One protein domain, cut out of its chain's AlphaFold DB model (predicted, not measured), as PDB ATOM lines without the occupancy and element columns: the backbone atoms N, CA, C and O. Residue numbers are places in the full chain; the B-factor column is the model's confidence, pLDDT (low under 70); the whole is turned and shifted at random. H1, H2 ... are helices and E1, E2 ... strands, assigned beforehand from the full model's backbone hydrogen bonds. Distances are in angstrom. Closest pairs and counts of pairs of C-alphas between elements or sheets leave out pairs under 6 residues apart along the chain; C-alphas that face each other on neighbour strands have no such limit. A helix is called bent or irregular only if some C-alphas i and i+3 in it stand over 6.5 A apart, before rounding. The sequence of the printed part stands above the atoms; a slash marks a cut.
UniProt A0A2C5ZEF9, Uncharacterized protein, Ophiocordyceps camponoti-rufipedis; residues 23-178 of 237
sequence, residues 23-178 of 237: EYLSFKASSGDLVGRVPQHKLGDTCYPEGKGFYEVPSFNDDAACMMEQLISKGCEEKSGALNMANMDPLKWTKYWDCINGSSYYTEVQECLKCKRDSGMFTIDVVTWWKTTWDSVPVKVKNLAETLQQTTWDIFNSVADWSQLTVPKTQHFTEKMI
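AT A GLANCE: This is residues 23 to 178 of the 237 residues of an uncharacterized protein of Ophiocordyceps camponoti-rufipedis (UniProt A0A2C5ZEF9). Three long helices lie side by side in a row, H2 along one edge, H4 in the middle and H5 along the other edge, while H3, which comes before H4 in the chain, folds back along the last part of H2 and lies near H5. H6 crosses H5 about perpendicular, and H1 with a tiny two-strand ribbon, E1 and E2, packs on H2. The printed part has 156 residues with six named helices and two named strands, in the order E1 H1 E2 H2 H3 H4 H5 H6; the sheet E1 - E2 is antiparallel and the class is mostly helix. It is compact, with a radius of gyration of the C-alphas of 15.6 A and spans of 45 by 38 by 25 A.

IN THESE COORDINATES: Find C-alpha 28 at (-9.637, -75.641, -6.664), where strand E1, residues 28 to 30, begins; its partner E2 is residues 54 to 56. H1, residues 31 to 35, follows E1 directly. From C-alpha 62 at (-10.512, -81.803, -22.120), H2 runs through residues 62 to 80 for 26.4 A, with a kink of 40 degrees near residue 69. H3, residues 90 to 101, is 16.4 A long, and H4, residues 105 to 118, is 19.9 A. H5, residues 124 to 144, is the longest at 30.8 A. H6, residues 152 to 159, ends at C-alpha 159, (13.998, -67.735, -22.976), after 11.0 A. H2 is irregular, with C-alphas 63 and 66 8.8 A apart; H5 is only just irregular, with C-alphas 135 and 138 6.6 A apart.

HOW THE PARTS SIT: Start at E1 and E2, where N 29 and O 55 are 3.0 A apart and N 55 and O 29 2.8 A, both within hydrogen-bond range. The closest C-alphas of E1 and H2 are those of Ala 29 and Leu 71, 6.8 A apart, and the closest of E2 and H2 are those of Tyr 55 and Leu 71, 7.4 A apart. H2, the hub, touches H1 with residues 67 to 71 alone, closest at the C-alphas of Leu 34 and Gln 70, 5.7 A. H2 and H4 touch at a shallow tilt of 30 degrees, opposite ways, closest at the C-alphas of Cys 66 and Cys 112, 4.5 A. H2 and H3 form a helical hairpin at 21 degrees, closest at the C-alphas of Ser 80 and Lys 92, 5.1 A. H4 and H5 form another at 12 degrees, closest at the C-alphas of Leu 113 and Val 127, 6.1 A. H5 and H6 touch about perpendicular at 80 degrees, closest at the C-alphas of Val 137 and Phe 156, 5.9 A. H2 and H5 are apart. In H1, H3, H4 and H6 every O i to N i+4 pair is within hydrogen-bond range; H2 has 13 of 15 and H5 14 of 17.

THE WHOLE: Look to the C-alphas of Leu 91 and Thr 170 for the two farthest apart, 45.4 A. The printed part has no cut, and the link from H1 to E2, 18 residues, is long. Residues 160 to 178 hold no named element. Mean pLDDT of the printed part is 75.5; 45 residues are under 70, among them residues 57 to 63 and 166 to 178.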
ATOM      1  N   GLU A  23      -1.985 -86.548  -3.806       48.06
ATOM      2  CA  GLU A  23      -1.944 -85.465  -2.805       48.06
ATOM      3  C   GLU A  23      -1.661 -84.099  -3.451       48.06
ATOM      4  O   GLU A  23      -1.925 -83.055  -2.849       48.06
ATOM      5  N   TYR A  24      -1.178 -84.067  -4.699       49.66
ATOM      6  CA  TYR A  24      -0.832 -82.836  -5.413       49.66
ATOM      7  C   TYR A  24      -1.998 -82.166  -6.135       49.66
ATOM      8  O   TYR A  24      -1.865 -80.996  -6.483       49.66
ATOM      9  N   LEU A  25      -3.180 -82.780  -6.199       57.03
ATOM     10  CA  LEU A  25      -4.209 -82.332  -7.140       57.03
ATOM     11  C   LEU A  25      -5.583 -81.996  -6.529       57.03
ATOM     12  O   LEU A  25      -6.473 -81.599  -7.251       57.03
ATOM     13  N   SER A  26      -5.759 -81.965  -5.207       64.75
ATOM     14  CA  SER A  26      -7.007 -81.483  -4.561       64.75
ATOM     15  C   SER A  26      -7.288 -79.968  -4.684       64.75
ATOM     16  O   SER A  26      -8.096 -79.420  -3.932       64.75
ATOM     17  N   PHE A  27      -6.586 -79.267  -5.573       73.06
ATOM     18  CA  PHE A  27      -6.624 -77.815  -5.667       73.06
ATOM     19  C   PHE A  27      -7.836 -77.334  -6.467       73.06
ATOM     20  O   PHE A  27      -8.146 -77.917  -7.507       73.06
ATOM     21  N   LYS A  28      -8.496 -76.268  -5.990       78.94
ATOM     22  CA  LYS A  28      -9.637 -75.641  -6.664       78.94
ATOM     23  C   LYS A  28      -9.438 -74.137  -6.826       78.94
ATOM     24  O   LYS A  28      -8.957 -73.483  -5.906       78.94
ATOM     25  N   ALA A  29      -9.841 -73.577  -7.962       76.81
ATOM     26  CA  ALA A  29      -9.806 -72.131  -8.195       76.81
ATOM     27  C   ALA A  29     -10.945 -71.672  -9.110       76.81
ATOM     28  O   ALA A  29     -11.420 -72.434  -9.954       76.81
ATOM     29  N   SER A  30     -11.392 -70.426  -8.937       79.19
ATOM     30  CA  SER A  30     -12.399 -69.832  -9.816       79.19
ATOM     31  C   SER A  30     -11.810 -69.525 -11.195       79.19
ATOM     32  O   SER A  30     -10.595 -69.367 -11.345       79.19
ATOM     33  N   SER A  31     -12.663 -69.383 -12.213       74.38
ATOM     34  CA  SER A  31     -12.219 -68.974 -13.551       74.38
ATOM     35  C   SER A  31     -11.446 -67.647 -13.516       74.38
ATOM     36  O   SER A  31     -10.405 -67.506 -14.160       74.38
ATOM     37  N   GLY A  32     -11.936 -66.687 -12.722       72.62
ATOM     38  CA  GLY A  32     -11.336 -65.360 -12.578       72.62
ATOM     39  C   GLY A  32      -9.933 -65.395 -11.985       72.62
ATOM     40  O   GLY A  32      -9.032 -64.753 -12.525       72.62
ATOM     41  N   ASP A  33      -9.722 -66.220 -10.957       75.31
ATOM     42  CA  ASP A  33      -8.398 -66.416 -10.357       75.31
ATOM     43  C   ASP A  33      -7.383 -66.971 -11.355       75.31
ATOM     44  O   ASP A  33      -6.198 -66.657 -11.280       75.31
ATOM     45  N   LEU A  34      -7.833 -67.832 -12.267       75.62
ATOM     46  CA  LEU A  34      -6.969 -68.496 -13.237       75.62
ATOM     47  C   LEU A  34      -6.663 -67.598 -14.438       75.62
ATOM     48  O   LEU A  34      -5.508 -67.511 -14.847       75.62
ATOM     49  N   VAL A  35      -7.652 -66.864 -14.961       73.38
ATOM     50  CA  VAL A  35      -7.426 -65.901 -16.056       73.38
ATOM     51  C   VAL A  35      -6.625 -64.689 -15.593       73.38
ATOM     52  O   VAL A  35      -5.748 -64.229 -16.324       73.38
ATOM     53  N   GLY A  36      -6.859 -64.192 -14.376       67.75
ATOM     54  CA  GLY A  36      -6.135 -63.042 -13.822       67.75
ATOM     55  C   GLY A  36      -4.619 -63.257 -13.724       67.75
ATOM     56  O   GLY A  36      -3.860 -62.288 -13.682       67.75
ATOM     57  N   ARG A  37      -4.168 -64.517 -13.756       70.75
ATOM     58  CA  ARG A  37      -2.750 -64.900 -13.790       70.75
ATOM     59  C   ARG A  37      -2.105 -64.712 -15.155       70.75
ATOM     60  O   ARG A  37      -0.889 -64.782 -15.229       70.75
ATOM     61  N   VAL A  38      -2.857 -64.457 -16.226       64.75
ATOM     62  CA  VAL A  38      -2.283 -64.234 -17.555       64.75
ATOM     63  C   VAL A  38      -2.783 -62.894 -18.111       64.75
ATOM     64  O   VAL A  38      -3.921 -62.802 -18.572       64.75
ATOM     65  N   PRO A  39      -1.947 -61.833 -18.131       53.72
ATOM     66  CA  PRO A  39      -2.380 -60.445 -18.376       53.72
ATOM     67  C   PRO A  39      -3.067 -60.149 -19.721       53.72
ATOM     68  O   PRO A  39      -3.498 -59.018 -19.962       53.72
ATOM     69  N   GLN A  40      -3.095 -61.120 -20.632       59.31
ATOM     70  CA  GLN A  40      -3.545 -60.986 -22.017       59.31
ATOM     71  C   GLN A  40      -4.769 -61.860 -22.333       59.31
ATOM     72  O   GLN A  40      -5.252 -61.840 -23.465       59.31
ATOM     73  N   HIS A  41      -5.273 -62.605 -21.347       63.72
ATOM     74  CA  HIS A  41      -6.413 -63.497 -21.508       63.72
ATOM     75  C   HIS A  41      -7.730 -62.830 -21.131       63.72
ATOM     76  O   HIS A  41      -7.780 -61.949 -20.272       63.72
ATOM     77  N   LYS A  42      -8.801 -63.238 -21.814       66.62
ATOM     78  CA  LYS A  42     -10.163 -62.782 -21.547       66.62
ATOM     79  C   LYS A  42     -10.989 -63.976 -21.095       66.62
ATOM     80  O   LYS A  42     -11.007 -64.997 -21.769       66.62
ATOM     81  N   LEU A  43     -11.682 -63.827 -19.970       70.75
ATOM     82  CA  LEU A  43     -12.696 -64.792 -19.552       70.75
ATOM     83  C   LEU A  43     -13.789 -64.899 -20.620       70.75
ATOM     84  O   LEU A  43     -14.193 -63.884 -21.192       70.75
ATOM     85  N   GLY A  44     -14.266 -66.121 -20.853       66.94
ATOM     86  CA  GLY A  44     -15.360 -66.410 -21.778       66.94
ATOM     87  C   GLY A  44     -14.928 -66.653 -23.225       66.94
ATOM     88  O   GLY A  44     -15.794 -66.739 -24.095       66.94
ATOM     89  N   ASP A  45     -13.626 -66.764 -23.505       74.94
ATOM     90  CA  ASP A  45     -13.155 -67.257 -24.803       74.94
ATOM     91  C   ASP A  45     -13.180 -68.798 -24.868       74.94
ATOM     92  O   ASP A  45     -13.330 -69.471 -23.848       74.94
ATOM     93  N   THR A  46     -13.066 -69.370 -26.073       77.62
ATOM     94  CA  THR A  46     -13.176 -70.826 -26.293       77.62
ATOM     95  C   THR A  46     -12.178 -71.641 -25.470       77.62
ATOM     96  O   THR A  46     -12.476 -72.775 -25.115       77.62
ATOM     97  N   CYS A  47     -11.007 -71.084 -25.155       78.19
ATOM     98  CA  CYS A  47      -9.947 -71.782 -24.432       78.19
ATOM     99  C   CYS A  47      -9.867 -71.391 -22.947       78.19
ATOM    100  O   CYS A  47      -9.218 -72.085 -22.167       78.19
ATOM    101  N   TYR A  48     -10.543 -70.311 -22.552       77.44
ATOM    102  CA  TYR A  48     -10.741 -69.837 -21.184       77.44
ATOM    103  C   TYR A  48     -12.243 -69.662 -20.920       77.44
ATOM    104  O   TYR A  48     -12.706 -68.533 -20.686       77.44
ATOM    105  N   PRO A  49     -13.031 -70.754 -20.991       71.25
ATOM    106  CA  PRO A  49     -14.467 -70.664 -20.807       71.25
ATOM    107  C   PRO A  49     -14.789 -70.153 -19.404       71.25
ATOM    108  O   PRO A  49     -14.078 -70.418 -18.434       71.25
ATOM    109  N   GLU A  50     -15.885 -69.413 -19.285       67.81
ATOM    110  CA  GLU A  50     -16.417 -69.067 -17.975       67.81
ATOM    111  C   GLU A  50     -17.050 -70.323 -17.366       67.81
ATOM    112  O   GLU A  50     -18.115 -70.782 -17.783       67.81
ATOM    113  N   GLY A  51     -16.370 -70.925 -16.390       59.50
ATOM    114  CA  GLY A  51     -16.971 -71.962 -15.566       59.50
ATOM    115  C   GLY A  51     -18.097 -71.375 -14.714       59.50
ATOM    116  O   GLY A  51     -17.945 -70.304 -14.134       59.50
ATOM    117  N   LYS A  52     -19.206 -72.109 -14.555       51.03
ATOM    118  CA  LYS A  52     -20.278 -71.776 -13.591       51.03
ATOM    119  C   LYS A  52     -19.887 -72.069 -12.125       51.03
ATOM    120  O   LYS A  52     -20.762 -72.222 -11.280       51.03
ATOM    121  N   GLY A  53     -18.594 -72.229 -11.830       60.00
ATOM    122  CA  GLY A  53     -18.068 -72.721 -10.555       60.00
ATOM    123  C   GLY A  53     -16.533 -72.737 -10.513       60.00
ATOM    124  O   GLY A  53     -15.880 -71.938 -11.180       60.00
ATOM    125  N   PHE A  54     -15.957 -73.649  -9.726       68.38
ATOM    126  CA  PHE A  54     -14.506 -73.811  -9.567       68.38
ATOM    127  C   PHE A  54     -13.954 -74.899 -10.497       68.38
ATOM    128  O   PHE A  54     -14.593 -75.934 -10.685       68.38
ATOM    129  N   TYR A  55     -12.747 -74.695 -11.022       70.31
ATOM    130  CA  TYR A  55     -11.942 -75.753 -11.635       70.31
ATOM    131  C   TYR A  55     -11.238 -76.547 -10.545       70.31
ATOM    132  O   TYR A  55     -10.774 -75.953  -9.574       70.31
ATOM    133  N   GLU A  56     -11.122 -77.861 -10.718       72.38
ATOM    134  CA  GLU A  56     -10.408 -78.757  -9.809       72.38
ATOM    135  C   GLU A  56      -9.541 -79.746 -10.586       72.38
ATOM    136  O   GLU A  56      -9.843 -80.069 -11.734       72.38
ATOM    137  N   VAL A  57      -8.471 -80.258  -9.981       66.31
ATOM    138  CA  VAL A  57      -7.723 -81.377 -10.569       66.31
ATOM    139  C   VAL A  57      -8.233 -82.689  -9.932       66.31
ATOM    140  O   VAL A  57      -8.421 -82.734  -8.718       66.31
ATOM    141  N   PRO A  58      -8.520 -83.775 -10.681       56.56
ATOM    142  CA  PRO A  58      -8.398 -84.004 -12.118       56.56
ATOM    143  C   PRO A  58      -9.747 -83.805 -12.830       56.56
ATOM    144  O   PRO A  58     -10.451 -84.766 -13.131       56.56
ATOM    145  N   SER A  59     -10.144 -82.561 -13.093       56.16
ATOM    146  CA  SER A  59     -11.242 -82.300 -14.023       56.16
ATOM    147  C   SER A  59     -10.866 -82.865 -15.396       56.16
ATOM    148  O   SER A  59      -9.948 -82.368 -16.037       56.16
ATOM    149  N   PHE A  60     -11.588 -83.895 -15.842       48.72
ATOM    150  CA  PHE A  60     -11.439 -84.533 -17.159       48.72
ATOM    151  C   PHE A  60     -12.109 -83.743 -18.294       48.72
ATOM    152  O   PHE A  60     -12.360 -84.290 -19.365       48.72
ATOM    153  N   ASN A  61     -12.460 -82.476 -18.069       51.53
ATOM    154  CA  ASN A  61     -12.944 -81.635 -19.154       51.53
ATOM    155  C   ASN A  61     -11.750 -81.216 -20.016       51.53
ATOM    156  O   ASN A  61     -11.145 -80.168 -19.782       51.53
ATOM    157  N   ASP A  62     -11.466 -82.042 -21.025       51.34
ATOM    158  CA  ASP A  62     -10.512 -81.803 -22.120       51.34
ATOM    159  C   ASP A  62     -10.701 -80.416 -22.783       51.34
ATOM    160  O   ASP A  62      -9.799 -79.889 -23.432       51.34
ATOM    161  N   ASP A  63     -11.863 -79.789 -22.577       55.62
ATOM    162  CA  ASP A  63     -12.264 -78.513 -23.170       55.62
ATOM    163  C   ASP A  63     -11.652 -77.264 -22.503       55.62
ATOM    164  O   ASP A  63     -11.867 -76.152 -22.985       55.62
ATOM    165  N   ALA A  64     -10.900 -77.389 -21.400       76.00
ATOM    166  CA  ALA A  64     -10.348 -76.229 -20.683       76.00
ATOM    167  C   ALA A  64      -8.861 -76.363 -20.314       76.00
ATOM    168  O   ALA A  64      -8.438 -75.896 -19.255       76.00
ATOM    169  N   ALA A  65      -8.050 -76.958 -21.194       83.19
ATOM    170  CA  ALA A  65      -6.615 -77.178 -20.974       83.19
ATOM    171  C   ALA A  65      -5.852 -75.919 -20.509       83.19
ATOM    172  O   ALA A  65      -5.024 -75.983 -19.604       83.19
ATOM    173  N   CYS A  66      -6.176 -74.735 -21.044       84.12
ATOM    174  CA  CYS A  66      -5.538 -73.499 -20.587       84.12
ATOM    175  C   CYS A  66      -5.876 -73.134 -19.129       84.12
ATOM    176  O   CYS A  66      -5.055 -72.537 -18.436       84.12
ATOM    177  N   MET A  67      -7.075 -73.482 -18.653       84.44
ATOM    178  CA  MET A  67      -7.464 -73.298 -17.251       84.44
ATOM    179  C   MET A  67      -6.747 -74.309 -16.360       84.44
ATOM    180  O   MET A  67      -6.247 -73.946 -15.296       84.44
ATOM    181  N   MET A  68      -6.638 -75.557 -16.820       84.88
ATOM    182  CA  MET A  68      -5.935 -76.624 -16.108       84.88
ATOM    183  C   MET A  68      -4.441 -76.329 -15.951       84.88
ATOM    184  O   MET A  68      -3.912 -76.474 -14.850       84.88
ATOM    185  N   GLU A  69      -3.778 -75.816 -16.990       87.19
ATOM    186  CA  GLU A  69      -2.394 -75.326 -16.918       87.19
ATOM    187  C   GLU A  69      -2.213 -74.314 -15.770       87.19
ATOM    188  O   GLU A  69      -1.335 -74.468 -14.913       87.19
ATOM    189  N   GLN A  70      -3.068 -73.284 -15.723       86.50
ATOM    190  CA  GLN A  70      -2.994 -72.239 -14.698       86.50
ATOM    191  C   GLN A  70      -3.310 -72.781 -13.301       86.50
ATOM    192  O   GLN A  70      -2.670 -72.378 -12.326       86.50
ATOM    193  N   LEU A  71      -4.262 -73.713 -13.202       85.50
ATOM    194  CA  LEU A  71      -4.655 -74.355 -11.950       85.50
ATOM    195  C   LEU A  71      -3.514 -75.193 -11.369       85.50
ATOM    196  O   LEU A  71      -3.238 -75.098 -10.174       85.50
ATOM    197  N   ILE A  72      -2.822 -75.966 -12.205       86.62
ATOM    198  CA  ILE A  72      -1.665 -76.770 -11.796       86.62
ATOM    199  C   ILE A  72      -0.529 -75.864 -11.320       86.62
ATOM    200  O   ILE A  72       0.023 -76.094 -10.244       86.62
ATOM    201  N   SER A  73      -0.215 -74.805 -12.074       87.25
ATOM    202  CA  SER A  73       0.828 -73.850 -11.684       87.25
ATOM    203  C   SER A  73       0.529 -73.214 -10.323       87.25
ATOM    204  O   SER A  73       1.372 -73.259  -9.424       87.25
ATOM    205  N   LYS A  74      -0.709 -72.735 -10.122       85.00
ATOM    206  CA  LYS A  74      -1.172 -72.182  -8.839       85.00
ATOM    207  C   LYS A  74      -1.075 -73.208  -7.709       85.00
ATOM    208  O   LYS A  74      -0.513 -72.916  -6.656       85.00
ATOM    209  N   GLY A  75      -1.554 -74.429  -7.941       84.94
ATOM    210  CA  GLY A  75      -1.487 -75.507  -6.957       84.94
ATOM    211  C   GLY A  75      -0.050 -75.829  -6.531       84.94
ATOM    212  O   GLY A  75       0.213 -76.020  -5.342       84.94
ATOM    213  N   CYS A  76       0.901 -75.835  -7.469       86.19
ATOM    214  CA  CYS A  76       2.313 -76.050  -7.163       86.19
ATOM    215  C   CYS A  76       2.946 -74.874  -6.404       86.19
ATOM    216  O   CYS A  76       3.750 -75.099  -5.493       86.19
ATOM    217  N   GLU A  77       2.594 -73.627  -6.725       85.25
ATOM    218  CA  GLU A  77       3.050 -72.435  -5.992       85.25
ATOM    219  C   GLU A  77       2.593 -72.459  -4.531       85.25
ATOM    220  O   GLU A  77       3.401 -72.244  -3.624       85.25
ATOM    221  N   GLU A  78       1.319 -72.766  -4.290       83.81
ATOM    222  CA  GLU A  78       0.748 -72.797  -2.943       83.81
ATOM    223  C   GLU A  78       1.320 -73.945  -2.107       83.81
ATOM    224  O   GLU A  78       1.724 -73.738  -0.962       83.81
ATOM    225  N   LYS A  79       1.436 -75.145  -2.688       82.12
ATOM    226  CA  LYS A  79       1.971 -76.322  -1.982       82.12
ATOM    227  C   LYS A  79       3.438 -76.188  -1.624       82.12
ATOM    228  O   LYS A  79       3.868 -76.637  -0.562       82.12
ATOM    229  N   SER A  80       4.218 -75.594  -2.517       84.19
ATOM    230  CA  SER A  80       5.633 -75.343  -2.262       84.19
ATOM    231  C   SER A  80       5.853 -74.154  -1.327       84.19
ATOM    232  O   SER A  80       6.863 -74.102  -0.622       84.19
ATOM    233  N   GLY A  81       4.928 -73.189  -1.323       83.25
ATOM    234  CA  GLY A  81       5.111 -71.888  -0.693       83.25
ATOM    235  C   GLY A  81       6.215 -71.058  -1.355       83.25
ATOM    236  O   GLY A  81       6.746 -70.155  -0.705       83.25
ATOM    237  N   ALA A  82       6.599 -71.376  -2.599       79.81
ATOM    238  CA  ALA A  82       7.730 -70.763  -3.303       79.81
ATOM    239  C   ALA A  82       7.547 -69.255  -3.539       79.81
ATOM    240  O   ALA A  82       8.512 -68.498  -3.470       79.81
ATOM    241  N   LEU A  83       6.302 -68.803  -3.724       74.69
ATOM    242  CA  LEU A  83       5.969 -67.385  -3.902       74.69
ATOM    243  C   LEU A  83       5.887 -66.584  -2.597       74.69
ATOM    244  O   LEU A  83       5.680 -65.370  -2.631       74.69
ATOM    245  N   ASN A  84       6.061 -67.218  -1.435       72.94
ATOM    246  CA  ASN A  84       6.110 -66.486  -0.178       72.94
ATOM    247  C   ASN A  84       7.451 -65.737  -0.064       72.94
ATOM    248  O   ASN A  84       8.435 -66.253   0.472       72.94
ATOM    249  N   MET A  85       7.456 -64.496  -0.565       56.81
ATOM    250  CA  MET A  85       8.613 -63.596  -0.663       56.81
ATOM    251  C   MET A  85       9.337 -63.336   0.661       56.81
ATOM    252  O   MET A  85      10.481 -62.891   0.642       56.81
ATOM    253  N   ALA A  86       8.701 -63.605   1.807       58.06
ATOM    254  CA  ALA A  86       9.337 -63.440   3.108       58.06
ATOM    255  C   ALA A  86      10.572 -64.342   3.267       58.06
ATOM    256  O   ALA A  86      11.454 -64.012   4.051       58.06
ATOM    257  N   ASN A  87      10.646 -65.454   2.524       53.28
ATOM    258  CA  ASN A  87      11.764 -66.389   2.562       53.28
ATOM    259  C   ASN A  87      12.008 -66.957   1.159       53.28
ATOM    260  O   ASN A  87      11.397 -67.958   0.783       53.28
ATOM    261  N   MET A  88      12.909 -66.307   0.416       66.38
ATOM    262  CA  MET A  88      13.520 -66.741  -0.849       66.38
ATOM    263  C   MET A  88      14.311 -68.059  -0.675       66.38
ATOM    264  O   MET A  88      15.534 -68.106  -0.782       66.38
ATOM    265  N   ASP A  89      13.596 -69.125  -0.320       77.94
ATOM    266  CA  ASP A  89      14.119 -70.427   0.090       77.94
ATOM    267  C   ASP A  89      14.280 -71.355  -1.130       77.94
ATOM    268  O   ASP A  89      13.271 -71.745  -1.734       77.94
ATOM    269  N   PRO A  90      15.518 -71.746  -1.493       81.69
ATOM    270  CA  PRO A  90      15.776 -72.643  -2.618       81.69
ATOM    271  C   PRO A  90      15.017 -73.972  -2.532       81.69
ATOM    272  O   PRO A  90      14.546 -74.468  -3.551       81.69
ATOM    273  N   LEU A  91      14.810 -74.525  -1.329       82.75
ATOM    274  CA  LEU A  91      14.115 -75.806  -1.162       82.75
ATOM    275  C   LEU A  91      12.637 -75.720  -1.552       82.75
ATOM    276  O   LEU A  91      12.061 -76.703  -2.024       82.75
ATOM    277  N   LYS A  92      12.003 -74.557  -1.369       83.81
ATOM    278  CA  LYS A  92      10.622 -74.340  -1.816       83.81
ATOM    279  C   LYS A  92      10.548 -74.274  -3.334       83.81
ATOM    280  O   LYS A  92       9.653 -74.872  -3.920       83.81
ATOM    281  N   TRP A  93      11.517 -73.632  -3.973       84.06
ATOM    282  CA  TRP A  93      11.604 -73.605  -5.431       84.06
ATOM    283  C   TRP A  93      11.887 -74.984  -6.030       84.06
ATOM    284  O   TRP A  93      11.253 -75.347  -7.016       84.06
ATOM    285  N   THR A  94      12.726 -75.809  -5.396       84.06
ATOM    286  CA  THR A  94      12.882 -77.218  -5.788       84.06
ATOM    287  C   THR A  94      11.551 -77.966  -5.711       84.06
ATOM    288  O   THR A  94      11.145 -78.583  -6.690       84.06
ATOM    289  N   LYS A  95      10.801 -77.834  -4.605       85.31
ATOM    290  CA  LYS A  95       9.470 -78.456  -4.465       85.31
ATOM    291  C   LYS A  95       8.464 -77.970  -5.508       85.31
ATOM    292  O   LYS A  95       7.638 -78.758  -5.963       85.31
ATOM    293  N   TYR A  96       8.508 -76.688  -5.867       86.88
ATOM    294  CA  TYR A  96       7.688 -76.137  -6.943       86.88
ATOM    295  C   TYR A  96       8.001 -76.832  -8.272       86.88
ATOM    296  O   TYR A  96       7.093 -77.341  -8.924       86.88
ATOM    297  N   TRP A  97       9.280 -76.917  -8.640       86.75
ATOM    298  CA  TRP A  97       9.703 -77.538  -9.893       86.75
ATOM    299  C   TRP A  97       9.461 -79.046  -9.933       86.75
ATOM    300  O   TRP A  97       9.040 -79.556 -10.969       86.75
ATOM    301  N   ASP A  98       9.640 -79.746  -8.814       86.81
ATOM    302  CA  ASP A  98       9.276 -81.158  -8.690       86.81
ATOM    303  C   ASP A  98       7.766 -81.357  -8.891       86.81
ATOM    304  O   ASP A  98       7.355 -82.275  -9.602       86.81
ATOM    305  N   CYS A  99       6.936 -80.467  -8.334       86.88
ATOM    306  CA  CYS A  99       5.487 -80.486  -8.533       86.88
ATOM    307  C   CYS A  99       5.108 -80.245 -10.002       86.88
ATOM    308  O   CYS A  99       4.346 -81.026 -10.567       86.88
ATOM    309  N   ILE A 100       5.682 -79.222 -10.646       88.19
ATOM    310  CA  ILE A 100       5.435 -78.926 -12.066       88.19
ATOM    311  C   ILE A 100       5.826 -80.122 -12.940       88.19
ATOM    312  O   ILE A 100       5.015 -80.593 -13.735       88.19
ATOM    313  N   ASN A 101       7.039 -80.653 -12.764       86.56
ATOM    314  CA  ASN A 101       7.563 -81.748 -13.581       86.56
ATOM    315  C   ASN A 101       6.855 -83.088 -13.325       86.56
ATOM    316  O   ASN A 101       6.820 -83.932 -14.216       86.56
ATOM    317  N   GLY A 102       6.306 -83.295 -12.126       83.56
ATOM    318  CA  GLY A 102       5.524 -84.482 -11.772       83.56
ATOM    319  C   GLY A 102       4.044 -84.419 -12.169       83.56
ATOM    320  O   GLY A 102       3.325 -85.393 -11.953       83.56
ATOM    321  N   SER A 103       3.575 -83.293 -12.714       84.25
ATOM    322  CA  SER A 103       2.169 -83.044 -13.068       84.25
ATOM    323  C   SER A 103       1.895 -83.161 -14.578       84.25
ATOM    324  O   SER A 103       2.806 -83.400 -15.369       84.25
ATOM    325  N   SER A 104       0.642 -82.932 -14.998       86.00
ATOM    326  CA  SER A 104       0.278 -82.795 -16.417       86.00
ATOM    327  C   SER A 104       0.561 -81.404 -17.002       86.00
ATOM    328  O   SER A 104       0.225 -81.183 -18.160       86.00
ATOM    329  N   TYR A 105       1.205 -80.483 -16.267       87.25
ATOM    330  CA  TYR A 105       1.388 -79.076 -16.666       87.25
ATOM    331  C   TYR A 105       1.799 -78.898 -18.135       87.25
ATOM    332  O   TYR A 105       1.130 -78.196 -18.885       87.25
ATOM    333  N   TYR A 106       2.872 -79.562 -18.575       88.12
ATOM    334  CA  TYR A 106       3.354 -79.412 -19.951       88.12
ATOM    335  C   TYR A 106       2.410 -80.025 -20.989       88.12
ATOM    336  O   TYR A 106       2.338 -79.524 -22.107       88.12
ATOM    337  N   THR A 107       1.666 -81.073 -20.635       87.56
ATOM    338  CA  THR A 107       0.604 -81.608 -21.495       87.56
ATOM    339  C   THR A 107      -0.528 -80.591 -21.640       87.56
ATOM    340  O   THR A 107      -0.937 -80.314 -22.766       87.56
ATOM    341  N   GLU A 108      -0.956 -79.958 -20.541       88.19
ATOM    342  CA  GLU A 108      -1.981 -78.903 -20.566       88.19
ATOM    343  C   GLU A 108      -1.538 -77.689 -21.392       88.19
ATOM    344  O   GLU A 108      -2.328 -77.157 -22.167       88.19
ATOM    345  N   VAL A 109      -0.259 -77.293 -21.321       89.81
ATOM    346  CA  VAL A 109       0.310 -76.245 -22.191       89.81
ATOM    347  C   VAL A 109       0.113 -76.601 -23.670       89.81
ATOM    348  O   VAL A 109      -0.306 -75.763 -24.472       89.81
ATOM    349  N   GLN A 110       0.405 -77.844 -24.067       90.25
ATOM    350  CA  GLN A 110       0.292 -78.264 -25.467       90.25
ATOM    351  C   GLN A 110      -1.162 -78.295 -25.948       90.25
ATOM    352  O   GLN A 110      -1.445 -77.832 -27.058       90.25
ATOM    353  N   GLU A 111      -2.079 -78.800 -25.122       88.62
ATOM    354  CA  GLU A 111      -3.509 -78.818 -25.436       88.62
ATOM    355  C   GLU A 111      -4.106 -77.400 -25.419       88.62
ATOM    356  O   GLU A 111      -4.896 -77.058 -26.299       88.62
ATOM    357  N   CYS A 112      -3.637 -76.512 -24.539       87.75
ATOM    358  CA  CYS A 112      -3.994 -75.095 -24.553       87.75
ATOM    359  C   CYS A 112      -3.593 -74.423 -25.877       87.75
ATOM    360  O   CYS A 112      -4.403 -73.753 -26.525       87.75
ATOM    361  N   LEU A 113      -2.353 -74.630 -26.336       89.56
ATOM    362  CA  LEU A 113      -1.881 -74.094 -27.617       89.56
ATOM    363  C   LEU A 113      -2.660 -74.664 -28.808       89.56
ATOM    364  O   LEU A 113      -2.938 -73.944 -29.770       89.56
ATOM    365  N   LYS A 114      -3.035 -75.943 -28.747       89.38
ATOM    366  CA  LYS A 114      -3.882 -76.590 -29.752       89.38
ATOM    367  C   LYS A 114      -5.289 -75.991 -29.767       89.38
ATOM    368  O   LYS A 114      -5.751 -75.639 -30.846       89.38
ATOM    369  N   CYS A 115      -5.917 -75.769 -28.611       86.62
ATOM    370  CA  CYS A 115      -7.205 -75.076 -28.529       86.62
ATOM    371  C   CYS A 115      -7.133 -73.688 -29.180       86.62
ATOM    372  O   CYS A 115      -7.977 -73.339 -30.011       86.62
ATOM    373  N   LYS A 116      -6.084 -72.910 -28.867       85.62
ATOM    374  CA  LYS A 116      -5.886 -71.570 -29.442       85.62
ATOM    375  C   LYS A 116      -5.718 -71.617 -30.961       85.62
ATOM    376  O   LYS A 116      -6.218 -70.733 -31.656       85.62
ATOM    377  N   ARG A 117      -5.048 -72.643 -31.492       88.00
ATOM    378  CA  ARG A 117      -4.948 -72.886 -32.939       88.00
ATOM    379  C   ARG A 117      -6.309 -73.211 -33.550       88.00
ATOM    380  O   ARG A 117      -6.703 -72.584 -34.527       88.00
ATOM    381  N   ASP A 118      -7.006 -74.191 -32.983       87.12
ATOM    382  CA  ASP A 118      -8.250 -74.741 -33.538       87.12
ATOM    383  C   ASP A 118      -9.389 -73.716 -33.495       87.12
ATOM    384  O   ASP A 118     -10.224 -73.670 -34.393       87.12
ATOM    385  N   SER A 119      -9.342 -72.811 -32.517       83.38
ATOM    386  CA  SER A 119     -10.251 -71.667 -32.389       83.38
ATOM    387  C   SER A 119      -9.861 -70.464 -33.265       83.38
ATOM    388  O   SER A 119     -10.486 -69.409 -33.177       83.38
ATOM    389  N   GLY A 120      -8.802 -70.568 -34.079       81.19
ATOM    390  CA  GLY A 120      -8.315 -69.488 -34.946       81.19
ATOM    391  C   GLY A 120      -7.672 -68.307 -34.209       81.19
ATOM    392  O   GLY A 120      -7.343 -67.293 -34.833       81.19
ATOM    393  N   MET A 121      -7.467 -68.427 -32.894       80.06
ATOM    394  CA  MET A 121      -6.837 -67.391 -32.076       80.06
ATOM    395  C   MET A 121      -5.357 -67.270 -32.430       80.06
ATOM    396  O   MET A 121      -4.849 -66.160 -32.549       80.06
ATOM    397  N   PHE A 122      -4.672 -68.402 -32.627       84.00
ATOM    398  CA  PHE A 122      -3.260 -68.467 -33.001       84.00
ATOM    399  C   PHE A 122      -3.086 -69.052 -34.408       84.00
ATOM    400  O   PHE A 122      -3.748 -70.020 -34.778       84.00
ATOM    401  N   THR A 123      -2.157 -68.494 -35.192       84.44
ATOM    402  CA  THR A 123      -1.672 -69.163 -36.410       84.44
ATOM    403  C   THR A 123      -0.763 -70.342 -36.058       84.44
ATOM    404  O   THR A 123      -0.284 -70.466 -34.928       84.44
ATOM    405  N   ILE A 124      -0.476 -71.202 -37.040       87.75
ATOM    406  CA  ILE A 124       0.478 -72.302 -36.857       87.75
ATOM    407  C   ILE A 124       1.890 -71.807 -36.512       87.75
ATOM    408  O   ILE A 124       2.557 -72.429 -35.689       87.75
ATOM    409  N   ASP A 125       2.321 -70.674 -37.070       87.00
ATOM    410  CA  ASP A 125       3.639 -70.090 -36.790       87.00
ATOM    411  C   ASP A 125       3.725 -69.595 -35.345       87.00
ATOM    412  O   ASP A 125       4.690 -69.891 -34.643       87.00
ATOM    413  N   VAL A 126       2.668 -68.929 -34.863       86.50
ATOM    414  CA  VAL A 126       2.550 -68.506 -33.461       86.50
ATOM    415  C   VAL A 126       2.590 -69.727 -32.540       86.50
ATOM    416  O   VAL A 126       3.366 -69.752 -31.590       86.50
ATOM    417  N   VAL A 127       1.811 -70.772 -32.835       89.19
ATOM    418  CA  VAL A 127       1.816 -72.024 -32.054       89.19
ATOM    419  C   VAL A 127       3.198 -72.668 -32.046       89.19
ATOM    420  O   VAL A 127       3.652 -73.113 -30.996       89.19
ATOM    421  N   THR A 128       3.872 -72.716 -33.194       91.12
ATOM    422  CA  THR A 128       5.207 -73.309 -33.318       91.12
ATOM    423  C   THR A 128       6.217 -72.552 -32.466       91.12
ATOM    424  O   THR A 128       6.930 -73.184 -31.692       91.12
ATOM    425  N   TRP A 129       6.213 -71.217 -32.525       91.75
ATOM    426  CA  TRP A 129       7.050 -70.379 -31.666       91.75
ATOM    427  C   TRP A 129       6.808 -70.687 -30.185       91.75
ATOM    428  O   TRP A 129       7.745 -71.040 -29.475       91.75
ATOM    429  N   TRP A 130       5.544 -70.676 -29.743       91.56
ATOM    430  CA  TRP A 130       5.181 -70.977 -28.356       91.56
ATOM    431  C   TRP A 130       5.683 -72.350 -27.904       91.56
ATOM    432  O   TRP A 130       6.238 -72.469 -26.812       91.56
ATOM    433  N   LYS A 131       5.512 -73.382 -28.739       91.81
ATOM    434  CA  LYS A 131       5.987 -74.738 -28.442       91.81
ATOM    435  C   LYS A 131       7.503 -74.782 -28.303       91.81
ATOM    436  O   LYS A 131       7.994 -75.253 -27.286       91.81
ATOM    437  N   THR A 132       8.234 -74.226 -29.267       92.12
ATOM    438  CA  THR A 132       9.702 -74.190 -29.233       92.12
ATOM    439  C   THR A 132      10.232 -73.432 -28.012       92.12
ATOM    440  O   THR A 132      11.218 -73.849 -27.399       92.12
ATOM    441  N   THR A 133       9.572 -72.343 -27.612       91.12
ATOM    442  CA  THR A 133       9.933 -71.615 -26.391       91.12
ATOM    443  C   THR A 133       9.662 -72.450 -25.137       91.12
ATOM    444  O   THR A 133      10.546 -72.562 -24.286       91.12
ATOM    445  N   TRP A 134       8.496 -73.099 -25.031       91.62
ATOM    446  CA  TRP A 134       8.177 -73.983 -23.903       91.62
ATOM    447  C   TRP A 134       9.112 -75.193 -23.803       91.62
ATOM    448  O   TRP A 134       9.531 -75.532 -22.698       91.62
ATOM    449  N   ASP A 135       9.529 -75.780 -24.924       91.00
ATOM    450  CA  ASP A 135      10.490 -76.892 -24.956       91.00
ATOM    451  C   ASP A 135      11.868 -76.496 -24.388       91.00
ATOM    452  O   ASP A 135      12.626 -77.339 -23.900       91.00
ATOM    453  N   SER A 136      12.189 -75.198 -24.387       90.06
ATOM    454  CA  SER A 136      13.435 -74.663 -23.825       90.06
ATOM    455  C   SER A 136      13.380 -74.462 -22.302       90.06
ATOM    456  O   SER A 136      14.427 -74.382 -21.651       90.06
ATOM    457  N   VAL A 137      12.183 -74.413 -21.704       88.69
ATOM    458  CA  VAL A 137      11.992 -74.157 -20.266       88.69
ATOM    459  C   VAL A 137      12.566 -75.285 -19.395       88.69
ATOM    460  O   VAL A 137      13.408 -74.977 -18.545       88.69
ATOM    461  N   PRO A 138      12.245 -76.581 -19.606       82.88
ATOM    462  CA  PRO A 138      12.811 -77.666 -18.798       82.88
ATOM    463  C   PRO A 138      14.344 -77.721 -18.840       82.88
ATOM    464  O   PRO A 138      14.990 -78.030 -17.838       82.88
ATOM    465  N   VAL A 139      14.945 -77.383 -19.988       84.06
ATOM    466  CA  VAL A 139      16.406 -77.328 -20.153       84.06
ATOM    467  C   VAL A 139      17.003 -76.225 -19.278       84.06
ATOM    468  O   VAL A 139      17.989 -76.453 -18.574       84.06
ATOM    469  N   LYS A 140      16.390 -75.037 -19.281       82.12
ATOM    470  CA  LYS A 140      16.807 -73.904 -18.449       82.12
ATOM    471  C   LYS A 140      16.678 -74.225 -16.959       82.12
ATOM    472  O   LYS A 140      17.618 -73.956 -16.215       82.12
ATOM    473  N   VAL A 141      15.572 -74.855 -16.555       82.25
ATOM    474  CA  VAL A 141      15.334 -75.315 -15.177       82.25
ATOM    475  C   VAL A 141      16.424 -76.284 -14.747       82.25
ATOM    476  O   VAL A 141      17.098 -76.029 -13.759       82.25
ATOM    477  N   LYS A 142      16.676 -77.350 -15.514       76.69
ATOM    478  CA  LYS A 142      17.695 -78.357 -15.176       76.69
ATOM    479  C   LYS A 142      19.085 -77.751 -14.957       76.69
ATOM    480  O   LYS A 142      19.818 -78.207 -14.087       76.69
ATOM    481  N   ASN A 143      19.441 -76.728 -15.729       75.00
ATOM    482  CA  ASN A 143      20.757 -76.095 -15.658       75.00
ATOM    483  C   ASN A 143      20.911 -75.109 -14.489       75.00
ATOM    484  O   ASN A 143      22.030 -74.689 -14.205       75.00
ATOM    485  N   LEU A 144      19.813 -74.701 -13.849       68.31
ATOM    486  CA  LEU A 144      19.799 -73.603 -12.880       68.31
ATOM    487  C   LEU A 144      18.895 -73.889 -11.653       68.31
ATOM    488  O   LEU A 144      18.634 -72.988 -10.861       68.31
ATOM    489  N   ALA A 145      18.403 -75.121 -11.481       56.94
ATOM    490  CA  ALA A 145      17.366 -75.491 -10.505       56.94
ATOM    491  C   ALA A 145      17.718 -75.168  -9.041       56.94
ATOM    492  O   ALA A 145      16.821 -74.951  -8.234       56.94
ATOM    493  N   GLU A 146      19.006 -75.105  -8.694       51.38
ATOM    494  CA  GLU A 146      19.464 -74.781  -7.335       51.38
ATOM    495  C   GLU A 146      19.483 -73.268  -7.043       51.38
ATOM    496  O   GLU A 146      19.607 -72.860  -5.888       51.38
ATOM    497  N   THR A 147      19.346 -72.419  -8.069       61.22
ATOM    498  CA  THR A 147      19.424 -70.949  -7.953       61.22
ATOM    499  C   THR A 147      18.215 -70.214  -8.535       61.22
ATOM    500  O   THR A 147      18.024 -69.029  -8.254       61.22
ATOM    501  N   LEU A 148      17.376 -70.896  -9.318       67.31
ATOM    502  CA  LEU A 148      16.178 -70.328  -9.926       67.31
ATOM    503  C   LEU A 148      15.055 -70.167  -8.912       67.31
ATOM    504  O   LEU A 148      14.343 -71.108  -8.574       67.31
ATOM    505  N   GLN A 149      14.856 -68.924  -8.505       77.56
ATOM    506  CA  GLN A 149      13.721 -68.508  -7.696       77.56
ATOM    507  C   GLN A 149      12.660 -67.855  -8.586       77.56
ATOM    508  O   GLN A 149      12.384 -66.661  -8.476       77.56
ATOM    509  N   GLN A 150      12.173 -68.625  -9.560       81.12
ATOM    510  CA  GLN A 150      11.373 -68.146 -10.688       81.12
ATOM    511  C   GLN A 150      10.272 -69.145 -11.053       81.12
ATOM    512  O   GLN A 150      10.512 -70.355 -11.069       81.12
ATOM    513  N   THR A 151       9.076 -68.640 -11.369       81.69
ATOM    514  CA  THR A 151       7.936 -69.450 -11.833       81.69
ATOM    515  C   THR A 151       8.175 -70.018 -13.235       81.69
ATOM    516  O   THR A 151       9.093 -69.599 -13.945       81.69
ATOM    517  N   THR A 152       7.315 -70.939 -13.684       84.56
ATOM    518  CA  THR A 152       7.309 -71.405 -15.082       84.56
ATOM    519  C   THR A 152       7.219 -70.256 -16.078       84.56
ATOM    520  O   THR A 152       7.941 -70.254 -17.075       84.56
ATOM    521  N   TRP A 153       6.394 -69.252 -15.782       83.69
ATOM    522  CA  TRP A 153       6.218 -68.074 -16.623       83.69
ATOM    523  C   TRP A 153       7.451 -67.161 -16.644       83.69
ATOM    524  O   TRP A 153       7.855 -66.683 -17.703       83.69
ATOM    525  N   ASP A 154       8.095 -66.945 -15.496       83.31
ATOM    526  CA  ASP A 154       9.319 -66.136 -15.417       83.31
ATOM    527  C   ASP A 154      10.449 -66.753 -16.250       83.31
ATOM    528  O   ASP A 154      11.148 -66.053 -16.988       83.31
ATOM    529  N   ILE A 155      10.596 -68.080 -16.186       85.50
ATOM    530  CA  ILE A 155      11.587 -68.788 -16.997       85.50
ATOM    531  C   ILE A 155      11.216 -68.741 -18.472       85.50
ATOM    532  O   ILE A 155      12.096 -68.447 -19.282       85.50
ATOM    533  N   PHE A 156       9.946 -68.975 -18.817       88.31
ATOM    534  CA  PHE A 156       9.452 -68.829 -20.185       88.31
ATOM    535  C   PHE A 156       9.840 -67.461 -20.761       88.31
ATOM    536  O   PHE A 156      10.490 -67.395 -21.800       88.31
ATOM    537  N   ASN A 157       9.553 -66.371 -20.042       84.31
ATOM    538  CA  ASN A 157       9.916 -65.018 -20.472       84.31
ATOM    539  C   ASN A 157      11.425 -64.832 -20.655       84.31
ATOM    540  O   ASN A 157      11.840 -64.112 -21.555       84.31
ATOM    541  N   SER A 158      12.249 -65.479 -19.824       85.31
ATOM    542  CA  SER A 158      13.710 -65.378 -19.920       85.31
ATOM    543  C   SER A 158      14.307 -66.061 -21.157       85.31
ATOM    544  O   SER A 158      15.443 -65.762 -21.524       85.31
ATOM    545  N   VAL A 159      13.572 -66.995 -21.774       87.94
ATOM    546  CA  VAL A 159      13.998 -67.735 -22.976       87.94
ATOM    547  C   VAL A 159      13.203 -67.351 -24.227       87.94
ATOM    548  O   VAL A 159      13.578 -67.740 -25.330       87.94
ATOM    549  N   ALA A 160      12.121 -66.589 -24.069       87.56
ATOM    550  CA  ALA A 160      11.282 -66.124 -25.159       87.56
ATOM    551  C   ALA A 160      11.982 -65.031 -25.980       87.56
ATOM    552  O   ALA A 160      12.248 -63.932 -25.490       87.56
ATOM    553  N   ASP A 161      12.212 -65.306 -27.266       89.06
ATOM    554  CA  ASP A 161      12.571 -64.275 -28.237       89.06
ATOM    555  C   ASP A 161      11.298 -63.667 -28.838       89.06
ATOM    556  O   ASP A 161      10.801 -64.093 -29.884       89.06
ATOM    557  N   TRP A 162      10.759 -62.664 -28.146       83.44
ATOM    558  CA  TRP A 162       9.549 -61.945 -28.554       83.44
ATOM    559  C   TRP A 162       9.679 -61.253 -29.917       83.44
ATOM    560  O   TRP A 162       8.665 -60.972 -30.552       83.44
ATOM    561  N   SER A 163      10.903 -61.007 -30.401       82.50
ATOM    562  CA  SER A 163      11.125 -60.387 -31.713       82.50
ATOM    563  C   SER A 163      10.761 -61.313 -32.880       82.50
ATOM    564  O   SER A 163      10.426 -60.835 -33.963       82.50
ATOM    565  N   GLN A 164      10.766 -62.631 -32.653       81.69
ATOM    566  CA  GLN A 164      10.394 -63.642 -33.648       81.69
ATOM    567  C   GLN A 164       8.880 -63.838 -33.765       81.69
ATOM    568  O   GLN A 164       8.407 -64.463 -34.715       81.69
ATOM    569  N   LEU A 165       8.101 -63.300 -32.824       76.75
ATOM    570  CA  LEU A 165       6.653 -63.426 -32.834       76.75
ATOM    571  C   LEU A 165       6.035 -62.368 -33.763       76.75
ATOM    572  O   LEU A 165       5.566 -61.314 -33.331       76.75
ATOM    573  N   THR A 166       5.998 -62.642 -35.067       66.19
ATOM    574  CA  THR A 166       5.232 -61.822 -36.016       66.19
ATOM    575  C   THR A 166       3.750 -62.156 -35.926       66.19
ATOM    576  O   THR A 166       3.257 -63.064 -36.591       66.19
ATOM    577  N   VAL A 167       3.026 -61.406 -35.101       58.47
ATOM    578  CA  VAL A 167       1.569 -61.507 -35.017       58.47
ATOM    579  C   VAL A 167       0.931 -60.768 -36.203       58.47
ATOM    580  O   VAL A 167       1.164 -59.564 -36.367       58.47
ATOM    581  N   PRO A 168       0.107 -61.424 -37.041       49.91
ATOM    582  CA  PRO A 168      -0.644 -60.732 -38.080       49.91
ATOM    583  C   PRO A 168      -1.568 -59.678 -37.455       49.91
ATOM    584  O   PRO A 168      -2.376 -59.998 -36.586       49.91
ATOM    585  N   LYS A 169      -1.506 -58.426 -37.937       44.94
ATOM    586  CA  LYS A 169      -2.336 -57.293 -37.454       44.94
ATOM    587  C   LYS A 169      -3.853 -57.556 -37.477       44.94
ATOM    588  O   LYS A 169      -4.611 -56.802 -36.878       44.94
ATOM    589  N   THR A 170      -4.294 -58.569 -38.219       40.53
ATOM    590  CA  THR A 170      -5.698 -58.956 -38.394       40.53
ATOM    591  C   THR A 170      -6.220 -59.896 -37.314       40.53
ATOM    592  O   THR A 170      -7.433 -60.032 -37.184       40.53
ATOM    593  N   GLN A 171      -5.351 -60.536 -36.528       47.88
ATOM    594  CA  GLN A 171      -5.792 -61.261 -35.343       47.88
ATOM    595  C   GLN A 171      -5.892 -60.267 -34.183       47.88
ATOM    596  O   GLN A 171      -5.007 -59.431 -34.005       47.88
ATOM    597  N   HIS A 172      -6.975 -60.339 -33.405       43.28
ATOM    598  CA  HIS A 172      -7.242 -59.487 -32.240       43.28
ATOM    599  C   HIS A 172      -6.283 -59.769 -31.069       43.28
ATOM    600  O   HIS A 172      -6.695 -60.031 -29.941       43.28
ATOM    601  N   PHE A 173      -4.984 -59.694 -31.319       44.81
ATOM    602  CA  PHE A 173      -3.982 -59.602 -30.284       44.81
ATOM    603  C   PHE A 173      -3.976 -58.159 -29.809       44.81
ATOM    604  O   PHE A 173      -3.728 -57.226 -30.572       44.81
ATOM    605  N   THR A 174      -4.278 -57.951 -28.533       45.47
ATOM    606  CA  THR A 174      -4.019 -56.649 -27.922       45.47
ATOM    607  C   THR A 174      -2.525 -56.359 -28.041       45.47
ATOM    608  O   THR A 174      -1.721 -57.259 -27.817       45.47
ATOM    609  N   GLU A 175      -2.147 -55.113 -28.318       41.16
ATOM    610  CA  GLU A 175      -0.761 -54.603 -28.407       41.16
ATOM    611  C   GLU A 175       0.145 -55.032 -27.221       41.16
ATOM    612  O   GLU A 175       1.368 -55.119 -27.331       41.16
ATOM    613  N   LYS A 176      -0.480 -55.410 -26.094       43.41
ATOM    614  CA  LYS A 176       0.137 -56.041 -24.918       43.41
ATOM    615  C   LYS A 176       0.804 -57.403 -25.182       43.41
ATOM    616  O   LYS A 176       1.706 -57.750 -24.431       43.41
ATOM    617  N   MET A 177       0.391 -58.163 -26.204       44.28
ATOM    618  CA  MET A 177       1.004 -59.454 -26.575       44.28
ATOM    619  C   MET A 177       2.388 -59.285 -27.209       44.28
ATOM    620  O   MET A 177       3.256 -60.128 -27.025       44.28
ATOM    621  N   ILE A 178       2.604 -58.171 -27.914       44.03
ATOM    622  CA  ILE A 178       3.832 -57.887 -28.676       44.03
ATOM    623  C   ILE A 178       4.924 -57.285 -27.777       44.03
ATOM    624  O   ILE A 178       6.112 -57.421 -28.044       44.03
TER     625      ILE A 178